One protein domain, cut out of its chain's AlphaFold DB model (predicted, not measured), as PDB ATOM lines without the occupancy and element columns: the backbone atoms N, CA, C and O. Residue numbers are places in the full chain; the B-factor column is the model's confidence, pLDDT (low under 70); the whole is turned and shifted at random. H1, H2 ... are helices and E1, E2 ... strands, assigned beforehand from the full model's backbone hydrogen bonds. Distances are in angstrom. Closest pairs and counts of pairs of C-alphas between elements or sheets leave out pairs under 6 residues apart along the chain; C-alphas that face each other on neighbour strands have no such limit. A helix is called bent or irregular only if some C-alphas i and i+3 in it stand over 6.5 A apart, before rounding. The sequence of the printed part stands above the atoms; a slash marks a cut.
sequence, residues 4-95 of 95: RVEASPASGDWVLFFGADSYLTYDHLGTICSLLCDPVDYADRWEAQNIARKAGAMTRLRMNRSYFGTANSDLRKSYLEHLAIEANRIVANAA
ATOM      1  N   ARG A   4     -46.539  66.212  34.398       86.44
ATOM      2  CA  ARG A   4     -47.062  66.495  35.748       86.44
ATOM      3  C   ARG A   4     -46.658  65.408  36.738       86.44
ATOM      4  O   ARG A   4     -46.297  64.313  36.327       86.44
ATOM      5  N   VAL A   5     -46.717  65.703  38.031       85.50
ATOM      6  CA  VAL A   5     -46.385  64.748  39.097       85.50
ATOM      7  C   VAL A   5     -47.614  64.492  39.929       85.50
ATOM      8  O   VAL A   5     -48.211  65.430  40.452       85.50
ATOM      9  N   GLU A   6     -47.975  63.227  40.069       83.31
ATOM     10  CA  GLU A   6     -49.130  62.823  40.861       83.31
ATOM     11  C   GLU A   6     -48.803  61.527  41.605       83.31
ATOM     12  O   GLU A   6     -47.866  60.802  41.254       83.31
ATOM     13  N   ALA A   7     -49.555  61.249  42.667       78.00
ATOM     14  CA  ALA A   7     -49.472  59.963  43.337       78.00
ATOM     15  C   ALA A   7     -50.159  58.910  42.459       78.00
ATOM     16  O   ALA A   7     -51.294  59.095  42.024       78.00
ATOM     17  N   SER A   8     -49.466  57.804  42.210       71.44
ATOM     18  CA  SER A   8     -50.008  56.626  41.548       71.44
ATOM     19  C   SER A   8     -51.233  56.140  42.326       71.44
ATOM     20  O   SER A   8     -51.097  55.783  43.498       71.44
ATOM     21  N   PRO A   9     -52.421  56.061  41.708       66.06
ATOM     22  CA  PRO A   9     -53.608  55.552  42.386       66.06
ATOM     23  C   PRO A   9     -53.495  54.060  42.741       66.06
ATOM     24  O   PRO A   9     -54.232  53.585  43.600       66.06
ATOM     25  N   ALA A  10     -52.574  53.320  42.110       68.31
ATOM     26  CA  ALA A  10     -52.370  51.892  42.356       68.31
ATOM     27  C   ALA A  10     -51.409  51.603  43.519       68.31
ATOM     28  O   ALA A  10     -51.630  50.653  44.267       68.31
ATOM     29  N   SER A  11     -50.336  52.390  43.665       64.50
ATOM     30  CA  SER A  11     -49.280  52.124  44.658       64.50
ATOM     31  C   SER A  11     -49.124  53.210  45.721       64.50
ATOM     32  O   SER A  11     -48.464  52.984  46.729       64.50
ATOM     33  N   GLY A  12     -49.717  54.390  45.522       68.12
ATOM     34  CA  GLY A  12     -49.510  55.561  46.375       68.12
ATOM     35  C   GLY A  12     -48.152  56.248  46.187       68.12
ATOM     36  O   GLY A  12     -47.904  57.275  46.816       68.12
ATOM     37  N   ASP A  13     -47.277  55.723  45.322       71.38
ATOM     38  CA  ASP A  13     -45.975  56.328  45.027       71.38
ATOM     39  C   ASP A  13     -46.108  57.533  44.097       71.38
ATOM     40  O   ASP A  13     -46.922  57.532  43.177       71.38
ATOM     41  N   TRP A  14     -45.255  58.541  44.266       76.56
ATOM     42  CA  TRP A  14     -45.169  59.653  43.318       76.56
ATOM     43  C   TRP A  14     -44.564  59.193  41.993       76.56
ATOM     44  O   TRP A  14     -43.492  58.585  41.975       76.56
ATOM     45  N   VAL A  15     -45.230  59.523  40.887       76.44
ATOM     46  CA  VAL A  15     -44.768  59.228  39.526       76.44
ATOM     47  C   VAL A  15     -44.937  60.452  38.626       76.44
ATOM     48  O   VAL A  15     -45.728  61.355  38.906       76.44
ATOM     49  N   LEU A  16     -44.167  60.492  37.541       79.12
ATOM     50  CA  LEU A  16     -44.294  61.514  36.506       79.12
ATOM     51  C   LEU A  16     -45.264  61.034  35.423       79.12
ATOM     52  O   LEU A  16     -45.068  59.956  34.871       79.12
ATOM     53  N   PHE A  17     -46.250  61.850  35.076       81.94
ATOM     54  CA  PHE A  17     -47.235  61.602  34.028       81.94
ATOM     55  C   PHE A  17     -47.022  62.513  32.818       81.94
ATOM     56  O   PHE A  17     -46.582  63.655  32.973       81.94
ATOM     57  N   PHE A  18     -47.388  62.039  31.624       79.00
ATOM     58  CA  PHE A  18     -47.392  62.821  30.383       79.00
ATOM     59  C   PHE A  18     -48.756  62.775  29.671       79.00
ATOM     60  O   PHE A  18     -49.325  61.699  29.480       79.00
ATOM     61  N   GLY A  19     -49.253  63.945  29.249       72.69
ATOM     62  CA  GLY A  19     -50.507  64.113  28.494       72.69
ATOM     63  C   GLY A  19     -51.736  64.451  29.350       72.69
ATOM     64  O   GLY A  19     -51.601  64.717  30.540       72.69
ATOM     65  N   ALA A  20     -52.924  64.525  28.735       59.97
ATOM     66  CA  ALA A  20     -54.159  64.973  29.395       59.97
ATOM     67  C   ALA A  20     -54.694  63.940  30.405       59.97
ATOM     68  O   ALA A  20     -54.953  64.304  31.551       59.97
ATOM     69  N   ASP A  21     -54.692  62.656  30.037       62.47
ATOM     70  CA  ASP A  21     -55.237  61.553  30.846       62.47
ATOM     71  C   ASP A  21     -54.160  60.569  31.333       62.47
ATOM     72  O   ASP A  21     -54.412  59.381  31.508       62.47
ATOM     73  N   SER A  22     -52.944  61.062  31.603       62.41
ATOM     74  CA  SER A  22     -51.877  60.256  32.219       62.41
ATOM     75  C   SER A  22     -51.447  59.046  31.371       62.41
ATOM     76  O   SER A  22     -51.392  57.918  31.850       62.41
ATOM     77  N   TYR A  23     -51.082  59.274  30.109       66.12
ATOM     78  CA  TYR A  23     -50.818  58.197  29.149       66.12
ATOM     79  C   TYR A  23     -49.569  57.351  29.441       66.12
ATOM     80  O   TYR A  23     -49.506  56.167  29.111       66.12
ATOM     81  N   LEU A  24     -48.548  57.963  30.038       67.12
ATOM     82  CA  LEU A  24     -47.262  57.329  30.321       67.12
ATOM     83  C   LEU A  24     -46.825  57.696  31.729       67.12
ATOM     84  O   LEU A  24     -46.841  58.879  32.079       67.12
ATOM     85  N   THR A  25     -46.420  56.697  32.513       68.06
ATOM     86  CA  THR A  25     -45.820  56.923  33.830       68.06
ATOM     87  C   THR A  25     -44.321  56.695  33.778       68.06
ATOM     88  O   THR A  25     -43.859  55.728  33.167       68.06
ATOM     89  N   TYR A  26     -43.559  57.568  34.434       69.69
ATOM     90  CA  TYR A  26     -42.109  57.459  34.525       69.69
ATOM     91  C   TYR A  26     -41.632  57.450  35.976       69.69
ATOM     92  O   TYR A  26     -42.181  58.160  36.826       69.69
ATOM     93  N   ASP A  27     -40.573  56.685  36.241       66.81
ATOM     94  CA  ASP A  27     -39.815  56.791  37.483       66.81
ATOM     95  C   ASP A  27     -38.891  58.019  37.478       66.81
ATOM     96  O   ASP A  27     -38.745  58.770  36.509       66.81
ATOM     97  N   HIS A  28     -38.192  58.178  38.596       61.41
ATOM     98  CA  HIS A  28     -37.158  59.180  38.803       61.41
ATOM     99  C   HIS A  28     -35.917  59.025  37.890       61.41
ATOM    100  O   HIS A  28     -35.002  59.838  37.952       61.41
ATOM    101  N   LEU A  29     -35.837  57.997  37.048       62.44
ATOM    102  CA  LEU A  29     -34.769  57.808  36.064       62.44
ATOM    103  C   LEU A  29     -35.254  58.062  34.626       62.44
ATOM    104  O   LEU A  29     -34.443  58.020  33.699       62.44
ATOM    105  N   GLY A  30     -36.542  58.370  34.431       61.31
ATOM    106  CA  GLY A  30     -37.159  58.497  33.109       61.31
ATOM    107  C   GLY A  30     -37.478  57.145  32.460       61.31
ATOM    108  O   GLY A  30     -37.672  57.076  31.244       61.31
ATOM    109  N   THR A  31     -37.511  56.068  33.243       67.06
ATOM    110  CA  THR A  31     -37.932  54.732  32.812       67.06
ATOM    111  C   THR A  31     -39.448  54.645  32.860       67.06
ATOM    112  O   THR A  31     -40.055  55.113  33.816       67.06
ATOM    113  N   ILE A  32     -40.069  54.026  31.854       65.00
ATOM    114  CA  ILE A  32     -41.523  53.817  31.839       65.00
ATOM    115  C   ILE A  32     -41.901  52.792  32.920       65.00
ATOM    116  O   ILE A  32     -41.356  51.688  32.926       65.00
ATOM    117  N   CYS A  33     -42.844  53.138  33.799       65.56
ATOM    118  CA  CYS A  33     -43.311  52.273  34.891       65.56
ATOM    119  C   CYS A  33     -44.651  51.588  34.608       65.56
ATOM    120  O   CYS A  33     -44.903  50.506  35.126       65.56
ATOM    121  N   SER A  34     -45.517  52.201  33.804       64.00
ATOM    122  CA  SER A  34     -46.821  51.666  33.414       64.00
ATOM    123  C   SER A  34     -47.315  52.367  32.149       64.00
ATOM    124  O   SER A  34     -47.069  53.557  31.943       64.00
ATOM    125  N   LEU A  35     -48.034  51.619  31.315       58.88
ATOM    126  CA  LEU A  35     -48.784  52.114  30.162       58.88
ATOM    127  C   LEU A  35     -50.258  52.156  30.573       58.88
ATOM    128  O   LEU A  35     -50.799  51.114  30.944       58.88
ATOM    129  N   LEU A  36     -50.895  53.328  30.565       56.22
ATOM    130  CA  LEU A  36     -52.355  53.410  30.685       56.22
ATOM    131  C   LEU A  36     -52.983  53.332  29.286       56.22
ATOM    132  O   LEU A  36     -52.405  53.797  28.309       56.22
ATOM    133  N   CYS A  37     -54.131  52.656  29.218       49.09
ATOM    134  CA  CYS A  37     -54.649  51.881  28.083       49.09
ATOM    135  C   CYS A  37     -55.081  52.631  26.809       49.09
ATOM    136  O   CYS A  37     -55.661  51.985  25.936       49.09
ATOM    137  N   ASP A  38     -54.824  53.928  26.662       55.66
ATOM    138  CA  ASP A  38     -55.175  54.619  25.420       55.66
ATOM    139  C   ASP A  38     -54.075  54.481  24.355       55.66
ATOM    140  O   ASP A  38     -52.885  54.421  24.684       55.66
ATOM    141  N   PRO A  39     -54.442  54.425  23.062       60.38
ATOM    142  CA  PRO A  39     -53.484  54.340  21.973       60.38
ATOM    143  C   PRO A  39     -52.744  55.675  21.831       60.38
ATOM    144  O   PRO A  39     -53.157  56.565  21.094       60.38
ATOM    145  N   VAL A  40     -51.634  55.818  22.549       65.00
ATOM    146  CA  VAL A  40     -50.648  56.870  22.280       65.00
ATOM    147  C   VAL A  40     -49.940  56.534  20.976       65.00
ATOM    148  O   VAL A  40     -49.530  55.385  20.775       65.00
ATOM    149  N   ASP A  41     -49.750  57.529  20.111       70.56
ATOM    150  CA  ASP A  41     -48.881  57.377  18.949       70.56
ATOM    151  C   ASP A  41     -47.471  56.950  19.405       70.56
ATOM    152  O   ASP A  41     -46.907  57.461  20.379       70.56
ATOM    153  N   TYR A  42     -46.884  55.977  18.712       68.69
ATOM    154  CA  TYR A  42     -45.542  55.496  19.018       68.69
ATOM    155  C   TYR A  42     -44.491  56.620  18.951       68.69
ATOM    156  O   TYR A  42     -43.544  56.614  19.743       68.69
ATOM    157  N   ALA A  43     -44.666  57.587  18.044       75.31
ATOM    158  CA  ALA A  43     -43.789  58.748  17.918       75.31
ATOM    159  C   ALA A  43     -43.835  59.626  19.179       75.31
ATOM    160  O   ALA A  43     -42.786  59.879  19.780       75.31
ATOM    161  N   ASP A  44     -45.037  59.975  19.644       75.38
ATOM    162  CA  ASP A  44     -45.245  60.780  20.855       75.38
ATOM    163  C   ASP A  44     -44.666  60.085  22.091       75.38
ATOM    164  O   ASP A  44     -44.020  60.708  22.939       75.38
ATOM    165  N   ARG A  45     -44.834  58.759  22.185       75.44
ATOM    166  CA  ARG A  45     -44.258  57.960  23.271       75.44
ATOM    167  C   ARG A  45     -42.732  58.012  23.275       75.44
ATOM    168  O   ARG A  45     -42.129  58.180  24.340       75.44
ATOM    169  N   TRP A  46     -42.105  57.806  22.117       79.12
ATOM    170  CA  TRP A  46     -40.647  57.800  21.998       79.12
ATOM    171  C   TRP A  46     -40.058  59.174  22.328       79.12
ATOM    172  O   TRP A  46     -39.063  59.275  23.055       79.12
ATOM    173  N   GLU A  47     -40.698  60.238  21.850       82.69
ATOM    174  CA  GLU A  47     -40.289  61.607  22.132       82.69
ATOM    175  C   GLU A  47     -40.435  61.943  23.621       82.69
ATOM    176  O   GLU A  47     -39.467  62.381  24.253       82.69
ATOM    177  N   ALA A  48     -41.590  61.640  24.219       77.69
ATOM    178  CA  ALA A  48     -41.832  61.866  25.640       77.69
ATOM    179  C   ALA A  48     -40.818  61.118  26.521       77.69
ATOM    180  O   ALA A  48     -40.273  61.690  27.470       77.69
ATOM    181  N   GLN A  49     -40.477  59.870  26.172       78.56
ATOM    182  CA  GLN A  49     -39.439  59.106  26.871       78.56
ATOM    183  C   GLN A  49     -38.055  59.762  26.752       78.56
ATOM    184  O   GLN A  49     -37.310  59.826  27.733       78.56
ATOM    185  N   ASN A  50     -37.692  60.272  25.575       83.62
ATOM    186  CA  ASN A  50     -36.420  60.968  25.394       83.62
ATOM    187  C   ASN A  50     -36.344  62.278  26.180       83.62
ATOM    188  O   ASN A  50     -35.299  62.561  26.774       83.62
ATOM    189  N   ILE A  51     -37.434  63.045  26.225       83.12
ATOM    190  CA  ILE A  51     -37.520  64.279  27.011       83.12
ATOM    191  C   ILE A  51     -37.392  63.961  28.503       83.12
ATOM    192  O   ILE A  51     -36.540  64.550  29.172       83.12
ATOM    193  N   ALA A  52     -38.157  62.988  29.008       79.06
ATOM    194  CA  ALA A  52     -38.101  62.566  30.406       79.06
ATOM    195  C   ALA A  52     -36.699  62.073  30.798       79.06
ATOM    196  O   ALA A  52     -36.164  62.482  31.826       79.06
ATOM    197  N   ARG A  53     -36.045  61.271  29.946       80.31
ATOM    198  CA  ARG A  53     -34.667  60.795  30.159       80.31
ATOM    199  C   ARG A  53     -33.648  61.936  30.161       80.31
ATOM    200  O   ARG A  53     -32.742  61.947  30.993       80.31
ATOM    201  N   LYS A  54     -33.777  62.906  29.248       83.62
ATOM    202  CA  LYS A  54     -32.892  64.083  29.183       83.62
ATOM    203  C   LYS A  54     -33.055  64.963  30.423       83.62
ATOM    204  O   LYS A  54     -32.053  65.338  31.030       83.62
ATOM    205  N   ALA A  55     -34.292  65.239  30.831       79.06
ATOM    206  CA  ALA A  55     -34.592  65.942  32.075       79.06
ATOM    207  C   ALA A  55     -34.054  65.175  33.295       79.06
ATOM    208  O   ALA A  55     -33.335  65.750  34.108       79.06
ATOM    209  N   GLY A  56     -34.286  63.860  33.363       75.19
ATOM    210  CA  GLY A  56     -33.768  62.983  34.412       75.19
ATOM    211  C   GLY A  56     -32.248  63.030  34.527       75.19
ATOM    212  O   GLY A  56     -31.730  63.195  35.628       75.19
ATOM    213  N   ALA A  57     -31.514  62.991  33.411       76.75
ATOM    214  CA  ALA A  57     -30.058  63.126  33.405       76.75
ATOM    215  C   ALA A  57     -29.589  64.492  33.943       76.75
ATOM    216  O   ALA A  57     -28.686  64.546  34.781       76.75
ATOM    217  N   MET A  58     -30.226  65.591  33.522       74.06
ATOM    218  CA  MET A  58     -29.895  66.941  34.004       74.06
ATOM    219  C   MET A  58     -30.176  67.104  35.502       74.06
ATOM    220  O   MET A  58     -29.353  67.661  36.233       74.06
ATOM    221  N   THR A  59     -31.306  66.587  35.983       68.25
ATOM    222  CA  THR A  59     -31.675  66.677  37.399       68.25
ATOM    223  C   THR A  59     -30.868  65.685  38.246       68.25
ATOM    224  O   THR A  59     -30.493  66.005  39.370       68.25
ATOM    225  N   ARG A  60     -30.492  64.512  37.713       65.19
ATOM    226  CA  ARG A  60     -29.633  63.523  38.394       65.19
ATOM    227  C   ARG A  60     -28.231  64.058  38.666       65.19
ATOM    228  O   ARG A  60     -27.694  63.791  39.737       65.19
ATOM    229  N   LEU A  61     -27.662  64.866  37.769       64.44
ATOM    230  CA  LEU A  61     -26.403  65.574  38.042       64.44
ATOM    231  C   LEU A  61     -26.505  66.478  39.284       64.44
ATOM    232  O   LEU A  61     -25.527  66.629  40.009       64.44
ATOM    233  N   ARG A  62     -27.698  67.011  39.586       59.88
ATOM    234  CA  ARG A  62     -27.962  67.773  40.819       59.88
ATOM    235  C   ARG A  62     -28.158  66.873  42.049       59.88
ATOM    236  O   ARG A  62     -27.916  67.323  43.166       59.88
ATOM    237  N   MET A  63     -28.552  65.610  41.853       54.22
ATOM    238  CA  MET A  63     -28.978  64.681  42.911       54.22
ATOM    239  C   MET A  63     -28.046  63.501  43.197       54.22
ATOM    240  O   MET A  63     -28.339  62.724  44.099       54.22
ATOM    241  N   ASN A  64     -26.912  63.361  42.505       54.34
ATOM    242  CA  ASN A  64     -25.907  62.305  42.741       54.34
ATOM    243  C   ASN A  64     -25.192  62.416  44.117       54.34
ATOM    244  O   ASN A  64     -24.067  61.955  44.299       54.34
ATOM    245  N   ARG A  65     -25.839  63.059  45.092       54.09
ATOM    246  CA  ARG A  65     -25.443  63.153  46.490       54.09
ATOM    247  C   ARG A  65     -25.944  61.911  47.229       54.09
ATOM    248  O   ARG A  65     -27.075  61.471  47.042       54.09
ATOM    249  N   SER A  66     -25.108  61.391  48.118       50.22
ATOM    250  CA  SER A  66     -25.279  60.151  48.892       50.22
ATOM    251  C   SER A  66     -26.571  60.041  49.721       50.22
ATOM    252  O   SER A  66     -26.898  58.953  50.180       50.22
ATOM    253  N   TYR A  67     -27.336  61.122  49.886       52.78
ATOM    254  CA  TYR A  67     -28.567  61.158  50.686       52.78
ATOM    255  C   TYR A  67     -29.815  60.584  49.978       52.78
ATOM    256  O   TYR A  67     -30.823  60.323  50.626       52.78
ATOM    257  N   PHE A  68     -29.781  60.355  48.660       52.69
ATOM    258  CA  PHE A  68     -30.973  59.904  47.920       52.69
ATOM    259  C   PHE A  68     -31.255  58.396  47.984       52.69
ATOM    260  O   PHE A  68     -32.370  57.981  47.672       52.69
ATOM    261  N   GLY A  69     -30.296  57.576  48.434       49.78
ATOM    262  CA  GLY A  69     -30.441  56.112  48.512       49.78
ATOM    263  C   GLY A  69     -31.509  55.617  49.498       49.78
ATOM    264  O   GLY A  69     -31.908  54.460  49.434       49.78
ATOM    265  N   THR A  70     -32.001  56.493  50.378       51.91
ATOM    266  CA  THR A  70     -33.024  56.205  51.401       51.91
ATOM    267  C   THR A  70     -34.157  57.241  51.421       51.91
ATOM    268  O   THR A  70     -34.921  57.312  52.381       51.91
ATOM    269  N   ALA A  71     -34.278  58.061  50.374       53.50
ATOM    270  CA  ALA A  71     -35.134  59.244  50.360       53.50
ATOM    271  C   ALA A  71     -36.622  58.958  50.664       53.50
ATOM    272  O   ALA A  71     -37.266  58.138  49.993       53.50
ATOM    273  N   ASN A  72     -37.143  59.701  51.651       62.94
ATOM    274  CA  ASN A  72     -38.550  59.797  52.053       62.94
ATOM    275  C   ASN A  72     -39.440  60.236  50.865       62.94
ATOM    276  O   ASN A  72     -38.957  60.895  49.941       62.94
ATOM    277  N   SER A  73     -40.727  59.873  50.889       68.19
ATOM    278  CA  SER A  73     -41.696  60.084  49.793       68.19
ATOM    279  C   SER A  73     -41.700  61.529  49.261       68.19
ATOM    280  O   SER A  73     -41.673  61.750  48.050       68.19
ATOM    281  N   ASP A  74     -41.590  62.513  50.157       74.00
ATOM    282  CA  ASP A  74     -41.594  63.942  49.815       74.00
ATOM    283  C   ASP A  74     -40.373  64.384  48.999       74.00
ATOM    284  O   ASP A  74     -40.480  65.214  48.095       74.00
ATOM    285  N   LEU A  75     -39.201  63.802  49.269       72.81
ATOM    286  CA  LEU A  75     -37.985  64.114  48.518       72.81
ATOM    287  C   LEU A  75     -38.085  63.574  47.081       72.81
ATOM    288  O   LEU A  75     -37.618  64.213  46.140       72.81
ATOM    289  N   ARG A  76     -38.720  62.402  46.908       72.94
ATOM    290  CA  ARG A  76     -38.990  61.819  45.582       72.94
ATOM    291  C   ARG A  76     -40.013  62.649  44.817       72.94
ATOM    292  O   ARG A  76     -39.807  62.897  43.634       72.94
ATOM    293  N   LYS A  77     -41.060  63.124  45.497       80.50
ATOM    294  CA  LYS A  77     -42.038  64.055  44.924       80.50
ATOM    295  C   LYS A  77     -41.359  65.317  44.401       80.50
ATOM    296  O   LYS A  77     -41.469  65.613  43.218       80.50
ATOM    297  N   SER A  78     -40.598  66.003  45.256       79.25
ATOM    298  CA  SER A  78     -39.900  67.239  44.884       79.25
ATOM    299  C   SER A  78     -38.945  67.021  43.705       79.25
ATOM    300  O   SER A  78     -38.876  67.842  42.791       79.25
ATOM    301  N   TYR A  79     -38.260  65.875  43.657       78.56
ATOM    302  CA  TYR A  79     -37.437  65.533  42.502       78.56
ATOM    303  C   TYR A  79     -38.242  65.375  41.209       78.56
ATOM    304  O   TYR A  79     -37.862  65.932  40.177       78.56
ATOM    305  N   LEU A  80     -39.335  64.612  41.251       79.69
ATOM    306  CA  LEU A  80     -40.193  64.424  40.087       79.69
ATOM    307  C   LEU A  80     -40.780  65.764  39.630       79.69
ATOM    308  O   LEU A  80     -40.899  65.987  38.428       79.69
ATOM    309  N   GLU A  81     -41.080  66.682  40.556       85.44
ATOM    310  CA  GLU A  81     -41.596  68.022  40.236       85.44
ATOM    311  C   GLU A  81     -40.546  68.842  39.485       85.44
ATOM    312  O   GLU A  81     -40.842  69.445  38.453       85.44
ATOM    313  N   HIS A  82     -39.289  68.795  39.933       82.44
ATOM    314  CA  HIS A  82     -38.180  69.398  39.197       82.44
ATOM    315  C   HIS A  82     -38.008  68.792  37.802       82.44
ATOM    316  O   HIS A  82     -37.784  69.524  36.837       82.44
ATOM    317  N   LEU A  83     -38.121  67.469  37.682       83.38
ATOM    318  CA  LEU A  83     -38.030  66.783  36.397       83.38
ATOM    319  C   LEU A  83     -39.178  67.202  35.463       83.38
ATOM    320  O   LEU A  83     -38.915  67.497  34.299       83.38
ATOM    321  N   ALA A  84     -40.407  67.328  35.973       86.25
ATOM    322  CA  ALA A  84     -41.560  67.816  35.216       86.25
ATOM    323  C   ALA A  84     -41.357  69.250  34.704       86.25
ATOM    324  O   ALA A  84     -41.605  69.526  33.530       86.25
ATOM    325  N   ILE A  85     -40.863  70.156  35.558       88.12
ATOM    326  CA  ILE A  85     -40.568  71.549  35.183       88.12
ATOM    327  C   ILE A  85     -39.537  71.598  34.049       88.12
ATOM    328  O   ILE A  85     -39.753  72.277  33.044       88.12
ATOM    329  N   GLU A  86     -38.431  70.861  34.176       87.00
ATOM    330  CA  GLU A  86     -37.387  70.843  33.144       87.00
ATOM    331  C   GLU A  86     -37.868  70.185  31.845       87.00
ATOM    332  O   GLU A  86     -37.563  70.681  30.761       87.00
ATOM    333  N   ALA A  87     -38.652  69.107  31.929       84.19
ATOM    334  CA  ALA A  87     -39.242  68.456  30.763       84.19
ATOM    335  C   ALA A  87     -40.175  69.409  29.995       84.19
ATOM    336  O   ALA A  87     -40.035  69.565  28.782       84.19
ATOM    337  N   ASN A  88     -41.048  70.132  30.704       86.31
ATOM    338  CA  ASN A  88     -41.923  71.145  30.106       86.31
ATOM    339  C   ASN A  88     -41.128  72.307  29.487       86.31
ATOM    340  O   ASN A  88     -41.494  72.806  28.424       86.31
ATOM    341  N   ARG A  89     -40.001  72.705  30.096       87.12
ATOM    342  CA  ARG A  89     -39.102  73.720  29.525       87.12
ATOM    343  C   ARG A  89     -38.464  73.261  28.211       87.12
ATOM    344  O   ARG A  89     -38.290  74.075  27.311       87.12
ATOM    345  N   ILE A  90     -38.101  71.983  28.089       83.19
ATOM    346  CA  ILE A  90     -37.563  71.426  26.836       83.19
ATOM    347  C   ILE A  90     -38.631  71.457  25.740       83.19
ATOM    348  O   ILE A  90     -38.326  71.909  24.642       83.19
ATOM    349  N   VAL A  91     -39.861  71.028  26.048       81.94
ATOM    350  CA  VAL A  91     -40.992  71.055  25.102       81.94
ATOM    351  C   VAL A  91     -41.252  72.478  24.606       81.94
ATOM    352  O   VAL A  91     -41.334  72.699  23.404       81.94
ATOM    353  N   ALA A  92     -41.309  73.455  25.515       82.81
ATOM    354  CA  ALA A  92     -41.556  74.853  25.161       82.81
ATOM    355  C   ALA A  92     -40.468  75.471  24.262       82.81
ATOM    356  O   ALA A  92     -40.759  76.403  23.527       82.81
ATOM    357  N   ASN A  93     -39.232  74.964  24.316       80.56
ATOM    358  CA  ASN A  93     -38.122  75.424  23.471       80.56
ATOM    359  C   ASN A  93     -38.009  74.665  22.136       80.56
ATOM    360  O   ASN A  93     -37.153  75.008  21.324       80.56
ATOM    361  N   ALA A  94     -38.776  73.587  21.950       70.50
ATOM    362  CA  ALA A  94     -38.796  72.798  20.719       70.50
ATOM    363  C   ALA A  94     -39.907  73.237  19.742       70.50
ATOM    364  O   ALA A  94     -39.875  72.822  18.585       70.50
ATOM    365  N   ALA A  95     -40.861  74.050  20.215       59.03
ATOM    366  CA  ALA A  95     -41.947  74.661  19.444       59.03
ATOM    367  C   ALA A  95     -41.553  76.051  18.920       59.03
ATOM    368  O   ALA A  95     -42.034  76.410  17.823       59.03
TER     369      ALA A  95
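What this domain is: This is residues 4 to 95 of the 95 residues of an uncharacterized protein of Roseovarius indicus (UniProt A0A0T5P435). What does the model look like? A small twisted sheet of four short strands has two long helices, H1 and H3, over one face, crossing each other steeply, with H3 over E1 and E2 and H1 over E3. H1 runs on past the sheet, and the short H2 lies out there, where the chain turns back toward H3. What is it made of? The 92 printed residues hold four named strands and three named helices in the order E1 E2 E3 E4 H1 H2 H3; the sheet's order is E1 - E2 - E3 - E4, antiparallel throughout, and the class is mixed. The whole is compact, with a radius of gyration of the C-alphas of 12.9 A, and flat, spanning 38 by 32 by 16 A.

How they stand to each other: How do the strands pair? E1, residues 4 to 7, E2, residues 14 to 18, E3, residues 24 to 26, and E4, residues 32 to 35, form a meander, each strand the antiparallel neighbour of the one before, in three hairpins. Within hydrogen-bond range are N 17 and O 4 at 2.8 A, N 26 and O 16 at 2.9 A, and N 33 and O 25 at 2.9 A. Where are the long helices? H1, residues 42 to 63, is on the sheet at a height of 9.9 A, and H3, residues 73 to 92, is on the same face at 8.6 A; these are two layers, helices on one face of a sheet. H1 touches H3 with residues 51 to 59 alone, at a steep tilt of 57 degrees, opposite ways; the closest C-alphas, of Ala 55 and Ala 87, are 5.4 A apart. What of the remaining helix and the helix backbones? H2, residues 66 to 70, is not on the sheet and is only just irregular, with C-alphas 67 and 70 6.7 A apart. Every O i to N i+4 pair is within hydrogen-bond range in H3, 17 of 18 in H1 and 0 of 1 in H2, where 0 of 2 O i to N i+3 pairs are.

Where its parts are: Where does the first strand begin? C-alpha 4 of E1 is at (-47.062, 66.495, 35.748). How long are the longer elements? E2 measures 13.5 A, H1 30.5 A and H3 28.7 A from first to last C-alpha; H3 ends at C-alpha 92, (-41.556, 74.853, 25.161).

The domain as a whole: How large is it? The two C-alphas farthest apart, of Pro 39 and Ser 66, are 39.4 A apart; the printed part has no cut and no long link. Where is confidence low? Of the printed part, 42 residues are under 70, among them residues 20 to 40 and 59 to 73.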